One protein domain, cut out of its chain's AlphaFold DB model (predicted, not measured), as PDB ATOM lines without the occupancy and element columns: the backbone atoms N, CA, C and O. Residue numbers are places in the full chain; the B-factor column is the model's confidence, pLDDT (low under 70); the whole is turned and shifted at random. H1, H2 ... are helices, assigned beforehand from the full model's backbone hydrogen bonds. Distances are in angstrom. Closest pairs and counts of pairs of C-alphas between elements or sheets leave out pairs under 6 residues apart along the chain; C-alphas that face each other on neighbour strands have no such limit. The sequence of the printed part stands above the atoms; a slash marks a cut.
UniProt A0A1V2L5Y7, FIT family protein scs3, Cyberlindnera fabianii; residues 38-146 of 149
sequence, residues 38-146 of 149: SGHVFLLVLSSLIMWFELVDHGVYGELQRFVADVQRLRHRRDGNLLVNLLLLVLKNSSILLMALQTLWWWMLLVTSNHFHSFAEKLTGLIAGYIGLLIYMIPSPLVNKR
ATOM      1  N   SER A  38     162.217 214.852 269.978       71.19
ATOM      2  CA  SER A  38     162.462 216.275 269.743       71.19
ATOM      3  C   SER A  38     163.965 216.568 269.746       71.19
ATOM      4  O   SER A  38     164.599 216.644 270.800       71.19
ATOM      5  N   GLY A  39     164.532 216.774 268.555       72.31
ATOM      6  CA  GLY A  39     165.936 217.164 268.391       72.31
ATOM      7  C   GLY A  39     166.273 218.480 269.102       72.31
ATOM      8  O   GLY A  39     167.375 218.637 269.617       72.31
ATOM      9  N   HIS A  40     165.301 219.393 269.213       79.56
ATOM     10  CA  HIS A  40     165.455 220.636 269.972       79.56
ATOM     11  C   HIS A  40     165.624 220.356 271.468       79.56
ATOM     12  O   HIS A  40     166.533 220.897 272.091       79.56
ATOM     13  N   VAL A  41     164.794 219.475 272.039       81.19
ATOM     14  CA  VAL A  41     164.919 219.071 273.447       81.19
ATOM     15  C   VAL A  41     166.242 218.345 273.680       81.19
ATOM     16  O   VAL A  41     166.934 218.665 274.638       81.19
ATOM     17  N   PHE A  42     166.634 217.434 272.785       81.75
ATOM     18  CA  PHE A  42     167.918 216.733 272.875       81.75
ATOM     19  C   PHE A  42     169.107 217.707 272.938       81.75
ATOM     20  O   PHE A  42     169.914 217.624 273.864       81.75
ATOM     21  N   LEU A  43     169.195 218.655 271.997       85.75
ATOM     22  CA  LEU A  43     170.298 219.621 271.948       85.75
ATOM     23  C   LEU A  43     170.305 220.553 273.165       85.75
ATOM     24  O   LEU A  43     171.371 220.810 273.725       85.75
ATOM     25  N   LEU A  44     169.133 221.029 273.598       87.94
ATOM     26  CA  LEU A  44     169.012 221.893 274.774       87.94
ATOM     27  C   LEU A  44     169.424 221.164 276.058       87.94
ATOM     28  O   LEU A  44     170.153 221.737 276.865       87.94
ATOM     29  N   VAL A  45     169.009 219.905 276.232       88.50
ATOM     30  CA  VAL A  45     169.385 219.082 277.393       88.50
ATOM     31  C   VAL A  45     170.882 218.781 277.379       88.50
ATOM     32  O   VAL A  45     171.549 219.022 278.381       88.50
ATOM     33  N   LEU A  46     171.434 218.310 276.256       88.69
ATOM     34  CA  LEU A  46     172.858 217.975 276.155       88.69
ATOM     35  C   LEU A  46     173.746 219.200 276.410       88.69
ATOM     36  O   LEU A  46     174.659 219.148 277.230       88.69
ATOM     37  N   SER A  47     173.453 220.318 275.744       91.06
ATOM     38  CA  SER A  47     174.209 221.560 275.910       91.06
ATOM     39  C   SER A  47     174.079 222.122 277.329       91.06
ATOM     40  O   SER A  47     175.077 222.558 277.897       91.06
ATOM     41  N   SER A  48     172.887 222.049 277.932       92.75
ATOM     42  CA  SER A  48     172.678 222.426 279.334       92.75
ATOM     43  C   SER A  48     173.484 221.559 280.299       92.75
ATOM     44  O   SER A  48     173.949 222.067 281.310       92.75
ATOM     45  N   LEU A  49     173.604 220.255 280.054       90.19
ATOM     46  CA  LEU A  49     174.359 219.373 280.943       90.19
ATOM     47  C   LEU A  49     175.851 219.703 280.885       90.19
ATOM     48  O   LEU A  49     176.473 219.849 281.931       90.19
ATOM     49  N   ILE A  50     176.402 219.895 279.684       90.81
ATOM     50  CA  ILE A  50     177.816 220.251 279.498       90.81
ATOM     51  C   ILE A  50     178.146 221.573 280.206       90.81
ATOM     52  O   ILE A  50     179.086 221.627 280.994       90.81
ATOM     53  N   MET A  51     177.346 222.619 279.984       91.81
ATOM     54  CA  MET A  51     177.552 223.917 280.639       91.81
ATOM     55  C   MET A  51     177.418 223.831 282.164       91.81
ATOM     56  O   MET A  51     178.179 224.474 282.884       91.81
ATOM     57  N   TRP A  52     176.479 223.026 282.668       91.12
ATOM     58  CA  TRP A  52     176.303 222.822 284.102       91.12
ATOM     59  C   TRP A  52     177.529 222.177 284.760       91.12
ATOM     60  O   TRP A  52     177.937 222.626 285.829       91.12
ATOM     61  N   PHE A  53     178.144 221.166 284.136       90.56
ATOM     62  CA  PHE A  53     179.358 220.549 284.687       90.56
ATOM     63  C   PHE A  53     180.539 221.520 284.729       90.56
ATOM     64  O   PHE A  53     181.214 221.579 285.753       90.56
ATOM     65  N   GLU A  54     180.724 222.332 283.687       90.38
ATOM     66  CA  GLU A  54     181.752 223.382 283.661       90.38
ATOM     67  C   GLU A  54     181.549 224.405 284.797       90.38
ATOM     68  O   GLU A  54     182.480 224.803 285.493       90.38
ATOM     69  N   LEU A  55     180.294 224.803 285.040       89.62
ATOM     70  CA  LEU A  55     179.927 225.731 286.115       89.62
ATOM     71  C   LEU A  55     180.157 225.147 287.516       89.62
ATOM     72  O   LEU A  55     180.535 225.878 288.437       89.62
ATOM     73  N   VAL A  56     179.893 223.852 287.691       89.56
ATOM     74  CA  VAL A  56     180.115 223.154 288.962       89.56
ATOM     75  C   VAL A  56     181.609 223.021 289.246       89.56
ATOM     76  O   VAL A  56     182.016 223.322 290.369       89.56
ATOM     77  N   ASP A  57     182.416 222.648 288.250       87.94
ATOM     78  CA  ASP A  57     183.874 222.524 288.389       87.94
ATOM     79  C   ASP A  57     184.527 223.867 288.755       87.94
ATOM     80  O   ASP A  57     185.334 223.955 289.682       87.94
ATOM     81  N   HIS A  58     184.066 224.959 288.140       85.25
ATOM     82  CA  HIS A  58     184.510 226.315 288.471       85.25
ATOM     83  C   HIS A  58     184.005 226.865 289.818       85.25
ATOM     84  O   HIS A  58     184.388 227.969 290.210       85.25
ATOM     85  N   GLY A  59     183.167 226.138 290.562       88.31
ATOM     86  CA  GLY A  59     182.712 226.566 291.886       88.31
ATOM     87  C   GLY A  59     181.699 227.714 291.840       88.31
ATOM     88  O   GLY A  59     181.909 228.775 292.441       88.31
ATOM     89  N   VAL A  60     180.564 227.476 291.173       88.06
ATOM     90  CA  VAL A  60     179.494 228.454 290.889       88.06
ATOM     91  C   VAL A  60     179.129 229.387 292.053       88.06
ATOM     92  O   VAL A  60     178.959 230.592 291.867       88.06
ATOM     93  N   TYR A  61     179.037 228.854 293.275       86.38
ATOM     94  CA  TYR A  61     178.624 229.621 294.451       86.38
ATOM     95  C   TYR A  61     179.656 230.684 294.844       86.38
ATOM     96  O   TYR A  61     179.282 231.802 295.201       86.38
ATOM     97  N   GLY A  62     180.948 230.357 294.746       89.81
ATOM     98  CA  GLY A  62     182.032 231.280 295.078       89.81
ATOM     99  C   GLY A  62     182.173 232.396 294.045       89.81
ATOM    100  O   GLY A  62     182.347 233.559 294.415       89.81
ATOM    101  N   GLU A  63     182.039 232.061 292.761       89.00
ATOM    102  CA  GLU A  63     182.027 233.040 291.666       89.00
ATOM    103  C   GLU A  63     180.867 234.030 291.814       89.00
ATOM    104  O   GLU A  63     181.062 235.247 291.743       89.00
ATOM    105  N   LEU A  64     179.665 233.522 292.102       89.44
ATOM    106  CA  LEU A  64     178.482 234.356 292.283       89.44
ATOM    107  C   LEU A  64     178.639 235.315 293.471       89.44
ATOM    108  O   LEU A  64     178.331 236.501 293.349       89.44
ATOM    109  N   GLN A  65     179.155 234.835 294.606       91.75
ATOM    110  CA  GLN A  65     179.409 235.680 295.779       91.75
ATOM    111  C   GLN A  65     180.417 236.796 295.482       91.75
ATOM    112  O   GLN A  65     180.188 237.949 295.861       91.75
ATOM    113  N   ARG A  66     181.513 236.479 294.780       90.50
ATOM    114  CA  ARG A  66     182.542 237.460 294.398       90.50
ATOM    115  C   ARG A  66     181.984 238.515 293.448       90.50
ATOM    116  O   ARG A  66     182.175 239.706 293.684       90.50
ATOM    117  N   PHE A  67     181.209 238.092 292.457       90.69
ATOM    118  CA  PHE A  67     180.545 239.008 291.537       90.69
ATOM    119  C   PHE A  67     179.560 239.943 292.246       90.69
ATOM    120  O   PHE A  67     179.593 241.151 292.021       90.69
ATOM    121  N   VAL A  68     178.717 239.421 293.145       91.31
ATOM    122  CA  VAL A  68     177.774 240.251 293.915       91.31
ATOM    123  C   VAL A  68     178.521 241.283 294.763       91.31
ATOM    124  O   VAL A  68     178.129 242.453 294.780       91.31
ATOM    125  N   ALA A  69     179.616 240.889 295.417       92.56
ATOM    126  CA  ALA A  69     180.452 241.812 296.178       92.56
ATOM    127  C   ALA A  69     181.056 242.912 295.283       92.56
ATOM    128  O   ALA A  69     181.047 244.086 295.656       92.56
ATOM    129  N   ASP A  70     181.528 242.569 294.083       90.88
ATOM    130  CA  ASP A  70     182.080 243.538 293.130       90.88
ATOM    131  C   ASP A  70     181.022 244.505 292.587       90.88
ATOM    132  O   ASP A  70     181.265 245.714 292.521       90.88
ATOM    133  N   VAL A  71     179.818 244.017 292.284       91.00
ATOM    134  CA  VAL A  71     178.684 244.864 291.884       91.00
ATOM    135  C   VAL A  71     178.311 245.833 293.007       91.00
ATOM    136  O   VAL A  71     178.094 247.019 292.750       91.00
ATOM    137  N   GLN A  72     178.276 245.370 294.260       92.25
ATOM    138  CA  GLN A  72     178.006 246.230 295.415       92.25
ATOM    139  C   GLN A  72     179.081 247.316 295.583       92.25
ATOM    140  O   GLN A  72     178.737 248.477 295.817       92.25
ATOM    141  N   ARG A  73     180.365 246.984 295.388       90.31
ATOM    142  CA  ARG A  73     181.473 247.958 295.413       90.31
ATOM    143  C   ARG A  73     181.341 249.008 294.309       90.31
ATOM    144  O   ARG A  73     181.534 250.194 294.573       90.31
ATOM    145  N   LEU A  74     180.996 248.594 293.086       89.06
ATOM    146  CA  LEU A  74     180.785 249.513 291.961       89.06
ATOM    147  C   LEU A  74     179.575 250.417 292.175       89.06
ATOM    148  O   LEU A  74     179.651 251.605 291.882       89.06
ATOM    149  N   ARG A  75     178.485 249.877 292.726       88.56
ATOM    150  CA  ARG A  75     177.286 250.654 293.057       88.56
ATOM    151  C   ARG A  75     177.556 251.695 294.141       88.56
ATOM    152  O   ARG A  75     176.973 252.773 294.094       88.56
ATOM    153  N   HIS A  76     178.397 251.376 295.126       89.06
ATOM    154  CA  HIS A  76     178.728 252.319 296.192       89.06
ATOM    155  C   HIS A  76     179.703 253.415 295.725       89.06
ATOM    156  O   HIS A  76     179.682 254.526 296.263       89.06
ATOM    157  N   ARG A  77     180.524 253.152 294.702       85.06
ATOM    158  CA  ARG A  77     181.331 254.193 294.059       85.06
ATOM    159  C   ARG A  77     180.416 255.245 293.420       85.06
ATOM    160  O   ARG A  77     179.573 254.931 292.588       85.06
ATOM    161  N   ARG A  78     180.603 256.517 293.787       72.31
ATOM    162  CA  ARG A  78     179.961 257.668 293.129       72.31
ATOM    163  C   ARG A  78     180.676 257.947 291.798       72.31
ATOM    164  O   ARG A  78     181.426 258.909 291.695       72.31
ATOM    165  N   ASP A  79     180.482 257.058 290.825       76.25
ATOM    166  CA  ASP A  79     181.096 257.123 289.494       76.25
ATOM    167  C   ASP A  79     180.083 257.561 288.426       76.25
ATOM    168  O   ASP A  79     178.956 257.067 288.386       76.25
ATOM    169  N   GLY A  80     180.500 258.455 287.524       78.12
ATOM    170  CA  GLY A  80     179.657 258.955 286.427       78.12
ATOM    171  C   GLY A  80     179.374 257.926 285.323       78.12
ATOM    172  O   GLY A  80     178.395 258.066 284.597       78.12
ATOM    173  N   ASN A  81     180.176 256.858 285.231       87.69
ATOM    174  CA  ASN A  81     180.121 255.863 284.150       87.69
ATOM    175  C   ASN A  81     179.816 254.440 284.663       87.69
ATOM    176  O   ASN A  81     180.482 253.472 284.288       87.69
ATOM    177  N   LEU A  82     178.793 254.296 285.516       87.69
ATOM    178  CA  LEU A  82     178.381 253.012 286.108       87.69
ATOM    179  C   LEU A  82     178.155 251.907 285.057       87.69
ATOM    180  O   LEU A  82     178.579 250.772 285.264       87.69
ATOM    181  N   LEU A  83     177.527 252.236 283.921       89.75
ATOM    182  CA  LEU A  83     177.224 251.267 282.860       89.75
ATOM    183  C   LEU A  83     178.486 250.651 282.245       89.75
ATOM    184  O   LEU A  83     178.536 249.440 282.062       89.75
ATOM    185  N   VAL A  84     179.512 251.460 281.964       91.19
ATOM    186  CA  VAL A  84     180.770 250.980 281.367       91.19
ATOM    187  C   VAL A  84     181.520 250.089 282.354       91.19
ATOM    188  O   VAL A  84     181.983 249.013 281.984       91.19
ATOM    189  N   ASN A  85     181.576 250.490 283.627       90.44
ATOM    190  CA  ASN A  85     182.226 249.707 284.678       90.44
ATOM    191  C   ASN A  85     181.517 248.365 284.922       90.44
ATOM    192  O   ASN A  85     182.184 247.348 285.106       90.44
ATOM    193  N   LEU A  86     180.181 248.339 284.881       89.94
ATOM    194  CA  LEU A  86     179.405 247.099 284.964       89.94
ATOM    195  C   LEU A  86     179.599 246.218 283.729       89.94
ATOM    196  O   LEU A  86     179.801 245.016 283.876       89.94
ATOM    197  N   LEU A  87     179.584 246.796 282.524       91.50
ATOM    198  CA  LEU A  87     179.818 246.056 281.283       91.50
ATOM    199  C   LEU A  87     181.203 245.398 281.299       91.50
ATOM    200  O   LEU A  87     181.316 244.207 281.027       91.50
ATOM    201  N   LEU A  88     182.242 246.145 281.677       90.25
ATOM    202  CA  LEU A  88     183.598 245.617 281.824       90.25
ATOM    203  C   LEU A  88     183.671 244.525 282.895       90.25
ATOM    204  O   LEU A  88     184.339 243.518 282.675       90.25
ATOM    205  N   LEU A  89     182.971 244.683 284.025       90.50
ATOM    206  CA  LEU A  89     182.915 243.653 285.065       90.50
ATOM    207  C   LEU A  89     182.267 242.360 284.549       90.50
ATOM    208  O   LEU A  89     182.768 241.275 284.835       90.50
ATOM    209  N   VAL A  90     181.181 242.458 283.783       91.62
ATOM    210  CA  VAL A  90     180.495 241.294 283.205       91.62
ATOM    211  C   VAL A  90     181.348 240.636 282.119       91.62
ATOM    212  O   VAL A  90     181.529 239.424 282.150       91.62
ATOM    213  N   LEU A  91     181.924 241.414 281.199       89.81
ATOM    214  CA  LEU A  91     182.765 240.890 280.114       89.81
ATOM    215  C   LEU A  91     184.062 240.254 280.625       89.81
ATOM    216  O   LEU A  91     184.561 239.309 280.022       89.81
ATOM    217  N   LYS A  92     184.604 240.756 281.740       89.50
ATOM    218  CA  LYS A  92     185.793 240.188 282.381       89.50
ATOM    219  C   LYS A  92     185.511 238.836 283.045       89.50
ATOM    220  O   LYS A  92     186.403 237.996 283.089       89.50
ATOM    221  N   ASN A  93     184.304 238.630 283.571       87.00
ATOM    222  CA  ASN A  93     183.935 237.411 284.287       87.00
ATOM    223  C   ASN A  93     183.140 236.463 283.374       87.00
ATOM    224  O   ASN A  93     181.906 236.473 283.369       87.00
ATOM    225  N   SER A  94     183.849 235.607 282.631       87.19
ATOM    226  CA  SER A  94     183.247 234.612 281.726       87.19
ATOM    227  C   SER A  94     182.240 233.688 282.425       87.19
ATOM    228  O   SER A  94     181.218 233.340 281.836       87.19
ATOM    229  N   SER A  95     182.453 233.362 283.702       87.75
ATOM    230  CA  SER A  95     181.558 232.509 284.499       87.75
ATOM    231  C   SER A  95     180.140 233.081 284.642       87.75
ATOM    232  O   SER A  95     179.166 232.331 284.645       87.75
ATOM    233  N   ILE A  96     179.990 234.413 284.706       88.94
ATOM    234  CA  ILE A  96     178.669 235.068 284.756       88.94
ATOM    235  C   ILE A  96     177.938 234.913 283.423       88.94
ATOM    236  O   ILE A  96     176.732 234.664 283.405       88.94
ATOM    237  N   LEU A  97     178.671 235.025 282.313       90.31
ATOM    238  CA  LEU A  97     178.119 234.816 280.976       90.31
ATOM    239  C   LEU A  97     177.639 233.370 280.808       90.31
ATOM    240  O   LEU A  97     176.544 233.157 280.291       90.31
ATOM    241  N   LEU A  98     178.402 232.393 281.312       91.94
ATOM    242  CA  LEU A  98     177.999 230.984 281.323       91.94
ATOM    243  C   LEU A  98     176.740 230.749 282.168       91.94
ATOM    244  O   LEU A  98     175.816 230.091 281.699       91.94
ATOM    245  N   MET A  99     176.638 231.332 283.368       90.81
ATOM    246  CA  MET A  99     175.417 231.240 284.189       90.81
ATOM    247  C   MET A  99     174.195 231.868 283.506       90.81
ATOM    248  O   MET A  99     173.089 231.318 283.562       90.81
ATOM    249  N   ALA A 100     174.380 233.016 282.851       92.25
ATOM    250  CA  ALA A 100     173.318 233.674 282.099       92.25
ATOM    251  C   ALA A 100     172.857 232.801 280.921       92.25
ATOM    252  O   ALA A 100     171.655 232.601 280.731       92.25
ATOM    253  N   LEU A 101     173.805 232.220 280.179       93.75
ATOM    254  CA  LEU A 101     173.532 231.308 279.069       93.75
ATOM    255  C   LEU A 101     172.814 230.037 279.540       93.75
ATOM    256  O   LEU A 101     171.821 229.625 278.947       93.75
ATOM    257  N   GLN A 102     173.248 229.466 280.663       94.12
ATOM    258  CA  GLN A 102     172.629 228.300 281.286       94.12
ATOM    259  C   GLN A 102     171.164 228.558 281.673       94.12
ATOM    260  O   GLN A 102     170.284 227.734 281.410       94.12
ATOM    261  N   THR A 103     170.883 229.728 282.250       92.25
ATOM    262  CA  THR A 103     169.517 230.143 282.603       92.25
ATOM    263  C   THR A 103     168.655 230.320 281.352       92.25
ATOM    264  O   THR A 103     167.509 229.866 281.313       92.25
ATOM    265  N   LEU A 104     169.215 230.923 280.299       93.38
ATOM    266  CA  LEU A 104     168.546 231.063 279.009       93.38
ATOM    267  C   LEU A 104     168.221 229.693 278.391       93.38
ATOM    268  O   LEU A 104     167.135 229.517 277.841       93.38
ATOM    269  N   TRP A 105     169.101 228.698 278.523       92.56
ATOM    270  CA  TRP A 105     168.864 227.345 278.008       92.56
ATOM    271  C   TRP A 105     167.715 226.650 278.732       92.56
ATOM    272  O   TRP A 105     166.867 226.026 278.089       92.56
ATOM    273  N   TRP A 106     167.635 226.798 280.054       88.00
ATOM    274  CA  TRP A 106     166.505 226.289 280.830       88.00
ATOM    275  C   TRP A 106     165.196 226.979 280.462       88.00
ATOM    276  O   TRP A 106     164.168 226.313 280.340       88.00
ATOM    277  N   TRP A 107     165.231 228.288 280.211       89.00
ATOM    278  CA  TRP A 107     164.068 229.021 279.722       89.00
ATOM    279  C   TRP A 107     163.600 228.514 278.351       89.00
ATOM    280  O   TRP A 107     162.418 228.226 278.163       89.00
ATOM    281  N   MET A 108     164.524 228.327 277.404       88.56
ATOM    282  CA  MET A 108     164.219 227.779 276.078       88.56
ATOM    283  C   MET A 108     163.638 226.362 276.168       88.56
ATOM    284  O   MET A 108     162.683 226.034 275.458       88.56
ATOM    285  N   LEU A 109     164.159 225.530 277.075       84.12
ATOM    286  CA  LEU A 109     163.641 224.187 277.346       84.12
ATOM    287  C   LEU A 109     162.224 224.236 277.932       84.12
ATOM    288  O   LEU A 109     161.360 223.480 277.486       84.12
ATOM    289  N   LEU A 110     161.952 225.153 278.864       83.56
ATOM    290  CA  LEU A 110     160.624 225.358 279.449       83.56
ATOM    291  C   LEU A 110     159.603 225.775 278.386       83.56
ATOM    292  O   LEU A 110     158.536 225.165 278.288       83.56
ATOM    293  N   VAL A 111     159.929 226.768 277.555       81.12
ATOM    294  CA  VAL A 111     159.041 227.238 276.478       81.12
ATOM    295  C   VAL A 111     158.763 226.116 275.473       81.12
ATOM    296  O   VAL A 111     157.607 225.878 275.114       81.12
ATOM    297  N   THR A 112     159.800 225.373 275.080       74.44
ATOM    298  CA  THR A 112     159.681 224.231 274.158       74.44
ATOM    299  C   THR A 112     158.812 223.120 274.752       74.44
ATOM    300  O   THR A 112     157.968 222.553 274.058       74.44
ATOM    301  N   SER A 113     158.964 222.850 276.052       71.31
ATOM    302  CA  SER A 113     158.161 221.869 276.783       71.31
ATOM    303  C   SER A 113     156.700 222.294 276.927       71.31
ATOM    304  O   SER A 113     155.814 221.447 276.877       71.31
ATOM    305  N   ASN A 114     156.395 223.583 277.074       71.06
ATOM    306  CA  ASN A 114     155.010 224.013 277.262       71.06
ATOM    307  C   ASN A 114     154.199 224.012 275.950       71.06
ATOM    308  O   ASN A 114     153.012 223.707 275.965       71.06
ATOM    309  N   HIS A 115     154.820 224.339 274.812       64.00
ATOM    310  CA  HIS A 115     154.080 224.578 273.563       64.00
ATOM    311  C   HIS A 115     154.041 223.405 272.580       64.00
ATOM    312  O   HIS A 115     153.130 223.342 271.754       64.00
ATOM    313  N   PHE A 116     154.995 222.472 272.635       54.53
ATOM    314  CA  PHE A 116     155.135 221.462 271.589       54.53
ATOM    315  C   PHE A 116     155.353 220.067 272.186       54.53
ATOM    316  O   PHE A 116     156.104 219.899 273.142       54.53
ATOM    317  N   HIS A 117     154.703 219.065 271.585       58.00
ATOM    318  CA  HIS A 117     154.846 217.622 271.836       58.00
ATOM    319  C   HIS A 117     154.049 216.993 272.989       58.00
ATOM    320  O   HIS A 117     153.734 217.607 274.012       58.00
ATOM    321  N   SER A 118     153.740 215.711 272.790       66.56
ATOM    322  CA  SER A 118     153.185 214.814 273.805       66.56
ATOM    323  C   SER A 118     154.211 214.554 274.918       66.56
ATOM    324  O   SER A 118     155.419 214.652 274.706       66.56
ATOM    325  N   PHE A 119     153.752 214.216 276.127       68.50
ATOM    326  CA  PHE A 119     154.630 213.941 277.276       68.50
ATOM    327  C   PHE A 119     155.696 212.865 276.978       68.50
ATOM    328  O   PHE A 119     156.842 212.993 277.402       68.50
ATOM    329  N   ALA A 120     155.346 211.851 276.179       62.09
ATOM    330  CA  ALA A 120     156.251 210.764 275.803       62.09
ATOM    331  C   ALA A 120     157.424 211.224 274.914       62.09
ATOM    332  O   ALA A 120     158.554 210.802 275.132       62.09
ATOM    333  N   GLU A 121     157.186 212.126 273.958       63.81
ATOM    334  CA  GLU A 121     158.231 212.691 273.083       63.81
ATOM    335  C   GLU A 121     159.209 213.598 273.857       63.81
ATOM    336  O   GLU A 121     160.382 213.719 273.497       63.81
ATOM    337  N   LYS A 122     158.745 214.216 274.953       67.44
ATOM    338  CA  LYS A 122     159.588 215.014 275.860       67.44
ATOM    339  C   LYS A 122     160.477 214.121 276.724       67.44
ATOM    340  O   LYS A 122     161.659 214.413 276.892       67.44
ATOM    341  N   LEU A 123     159.924 213.017 277.231       75.19
ATOM    342  CA  LEU A 123     160.657 212.051 278.048       75.19
ATOM    343  C   LEU A 123     161.774 211.364 277.249       75.19
ATOM    344  O   LEU A 123     162.890 211.242 277.750       75.19
ATOM    345  N   THR A 124     161.518 210.972 275.997       73.75
ATOM    346  CA  THR A 124     162.554 210.337 275.166       73.75
ATOM    347  C   THR A 124     163.669 211.304 274.773       73.75
ATOM    348  O   THR A 124     164.832 210.904 274.780       73.75
ATOM    349  N   GLY A 125     163.361 212.583 274.524       68.19
ATOM    350  CA  GLY A 125     164.375 213.625 274.310       68.19
ATOM    351  C   GLY A 125     165.277 213.850 275.532       68.19
ATOM    352  O   GLY A 125     166.491 213.993 275.386       68.19
ATOM    353  N   LEU A 126     164.704 213.814 276.740       77.69
ATOM    354  CA  LEU A 126     165.454 213.937 277.993       77.69
ATOM    355  C   LEU A 126     166.366 212.726 278.233       77.69
ATOM    356  O   LEU A 126     167.552 212.901 278.507       77.69
ATOM    357  N   ILE A 127     165.844 211.506 278.061       83.06
ATOM    358  CA  ILE A 127     166.627 210.265 278.185       83.06
ATOM    359  C   ILE A 127     167.788 210.256 277.181       83.06
ATOM    360  O   ILE A 127     168.922 209.967 277.558       83.06
ATOM    361  N   ALA A 128     167.534 210.627 275.922       76.06
ATOM    362  CA  ALA A 128     168.570 210.703 274.894       76.06
ATOM    363  C   ALA A 128     169.676 211.714 275.248       76.06
ATOM    364  O   ALA A 128     170.850 211.435 275.013       76.06
ATOM    365  N   GLY A 129     169.324 212.856 275.850       76.50
ATOM    366  CA  GLY A 129     170.297 213.844 276.324       76.50
ATOM    367  C   GLY A 129     171.222 213.295 277.416       76.50
ATOM    368  O   GLY A 129     172.439 213.441 277.317       76.50
ATOM    369  N   TYR A 130     170.668 212.594 278.411       82.88
ATOM    370  CA  TYR A 130     171.465 211.936 279.455       82.88
ATOM    371  C   TYR A 130     172.349 210.811 278.904       82.88
ATOM    372  O   TYR A 130     173.508 210.701 279.295       82.88
ATOM    373  N   ILE A 131     171.844 210.003 277.968       85.00
ATOM    374  CA  ILE A 131     172.655 208.977 277.296       85.00
ATOM    375  C   ILE A 131     173.803 209.631 276.515       85.00
ATOM    376  O   ILE A 131     174.935 209.165 276.596       85.00
ATOM    377  N   GLY A 132     173.541 210.733 275.807       78.12
ATOM    378  CA  GLY A 132     174.571 211.500 275.103       78.12
ATOM    379  C   GLY A 132     175.679 212.002 276.032       78.12
ATOM    380  O   GLY A 132     176.856 211.893 275.697       78.12
ATOM    381  N   LEU A 133     175.319 212.472 277.229       81.38
ATOM    382  CA  LEU A 133     176.291 212.831 278.261       81.38
ATOM    383  C   LEU A 133     177.107 211.616 278.728       81.38
ATOM    384  O   LEU A 133     178.323 211.718 278.852       81.38
ATOM    385  N   LEU A 134     176.470 210.468 278.974       83.19
ATOM    386  CA  LEU A 134     177.191 209.254 279.371       83.19
ATOM    387  C   LEU A 134     178.201 208.831 278.300       83.19
ATOM    388  O   LEU A 134     179.325 208.481 278.638       83.19
ATOM    389  N   ILE A 135     177.832 208.926 277.019       83.50
ATOM    390  CA  ILE A 135     178.746 208.678 275.894       83.50
ATOM    391  C   ILE A 135     179.914 209.665 275.914       83.50
ATOM    392  O   ILE A 135     181.054 209.246 275.742       83.50
ATOM    393  N   TYR A 136     179.650 210.953 276.142       80.06
ATOM    394  CA  TYR A 136     180.698 211.969 276.252       80.06
ATOM    395  C   TYR A 136     181.674 211.682 277.405       80.06
ATOM    396  O   TYR A 136     182.878 211.864 277.250       80.06
ATOM    397  N   MET A 137     181.166 211.192 278.537       79.44
ATOM    398  CA  MET A 137     181.976 210.843 279.707       79.44
ATOM    399  C   MET A 137     182.764 209.536 279.543       79.44
ATOM    400  O   MET A 137     183.708 209.311 280.297       79.44
ATOM    401  N   ILE A 138     182.401 208.660 278.596       82.62
ATOM    402  CA  ILE A 138     183.166 207.438 278.323       82.62
ATOM    403  C   ILE A 138     184.500 207.847 277.678       82.62
ATOM    404  O   ILE A 138     184.505 208.335 276.543       82.62
ATOM    405  N   PRO A 139     185.651 207.633 278.346       71.12
ATOM    406  CA  PRO A 139     186.939 207.935 277.748       71.12
ATOM    407  C   PRO A 139     187.115 207.042 276.524       71.12
ATOM    408  O   PRO A 139     187.130 205.813 276.618       71.12
ATOM    409  N   SER A 140     187.221 207.658 275.348       62.91
ATOM    410  CA  SER A 140     187.440 206.910 274.118       62.91
ATOM    411  C   SER A 140     188.791 206.175 274.220       62.91
ATOM    412  O   SER A 140     189.836 206.814 274.366       62.91
ATOM    413  N   PRO A 141     188.825 204.832 274.121       58.31
ATOM    414  CA  PRO A 141     190.063 204.057 274.270       58.31
ATOM    415  C   PRO A 141     191.110 204.373 273.186       58.31
ATOM    416  O   PRO A 141     192.274 203.997 273.313       58.31
ATOM    417  N   LEU A 142     190.715 205.099 272.134       57.84
ATOM    418  CA  LEU A 142     191.589 205.592 271.070       57.84
ATOM    419  C   LEU A 142     192.457 206.794 271.489       57.84
ATOM    420  O   LEU A 142     193.496 207.022 270.876       57.84
ATOM    421  N   VAL A 143     192.075 207.553 272.523       56.50
ATOM    422  CA  VAL A 143     192.890 208.666 273.054       56.50
ATOM    423  C   VAL A 143     193.983 208.144 273.988       56.50
ATOM    424  O   VAL A 143     195.115 208.615 273.924       56.50
ATOM    425  N   ASN A 144     193.691 207.103 274.773       49.00
ATOM    426  CA  ASN A 144     194.646 206.530 275.726       49.00
ATOM    427  C   ASN A 144     195.885 205.905 275.052       49.00
ATOM    428  O   ASN A 144     196.953 205.851 275.646       49.00
ATOM    429  N   LYS A 145     195.773 205.462 273.791       50.34
ATOM    430  CA  LYS A 145     196.903 204.868 273.056       50.34
ATOM    431  C   LYS A 145     197.928 205.879 272.525       50.34
ATOM    432  O   LYS A 145     199.033 205.468 272.220       50.34
ATOM    433  N   ARG A 146     197.596 207.174 272.422       54.25
ATOM    434  CA  ARG A 146     198.512 208.212 271.894       54.25
ATOM    435  C   ARG A 146     199.370 208.911 272.951       54.25
ATOM    436  O   ARG A 146     200.196 209.735 272.592       54.25
TER     437      ARG A 146
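AT A GLANCE: This is residues 38 to 146 of the 149 residues of the protein "FIT family protein scs3" of Cyberlindnera fabianii (UniProt A0A1V2L5Y7). The longest helix, H4, and H1 lie side by side, H5 crosses H1 on the side away from H4, and the helical hairpin of H2 and H3 makes an arm where H1 ends and H4 begins. Residues 76 to 81 stick out at the tip of this arm, and residues 137 to 146, with the short H6, stick out as a tail beyond H5. The printed part has 109 residues with six named helices, H1 to H6 in order, and no named strand: all helix. It is loose, with a radius of gyration of the C-alphas of 18.9 A, and flat, spanning 54 by 47 by 19 A.

HOW THE PARTS SIT: H4, residues 94 to 115, is the hub. It touches H1, residues 39 to 57, at a shallow tilt of 29 degrees, opposite ways; the closest C-alphas, of Ser 48 and Gln 102, are 6.2 A apart. H1 touches H5, residues 119 to 137, at a steep tilt of 45 degrees, the same way, closest at the C-alphas of Leu 46 and Gly 129, 4.9 A. H2, residues 60 to 76, and H3, residues 82 to 92, touch as a hairpin at 22 degrees, closest at C-alphas 74 and 82, 7.2 A. H2 touches H4 with residues 60 to 64 alone. H3 and H4 only just touch, with 3 pairs of C-alphas within 8 A, and only at the corner. H6, residues 141 to 144, is apart from H5. In H1 to H5 every O i to N i+4 pair is within hydrogen-bond range; H6 is too short for one.

IN THESE COORDINATES: H4 measures 31.9 A, H5 27.6 A, H1 27.4 A and H2 24.5 A. C-alpha 39 begins H1 at (165.936, 217.164, 268.391); C-alpha 144 ends H6 at (194.646, 206.530, 275.726).

THE WHOLE: The C-alphas farthest apart, of Arg 78 and Lys 145, are 59.0 A apart. The printed part has no cut, and its links are tight. The pLDDT is under 70 at residues 115 to 122, 125 and 140 to 146.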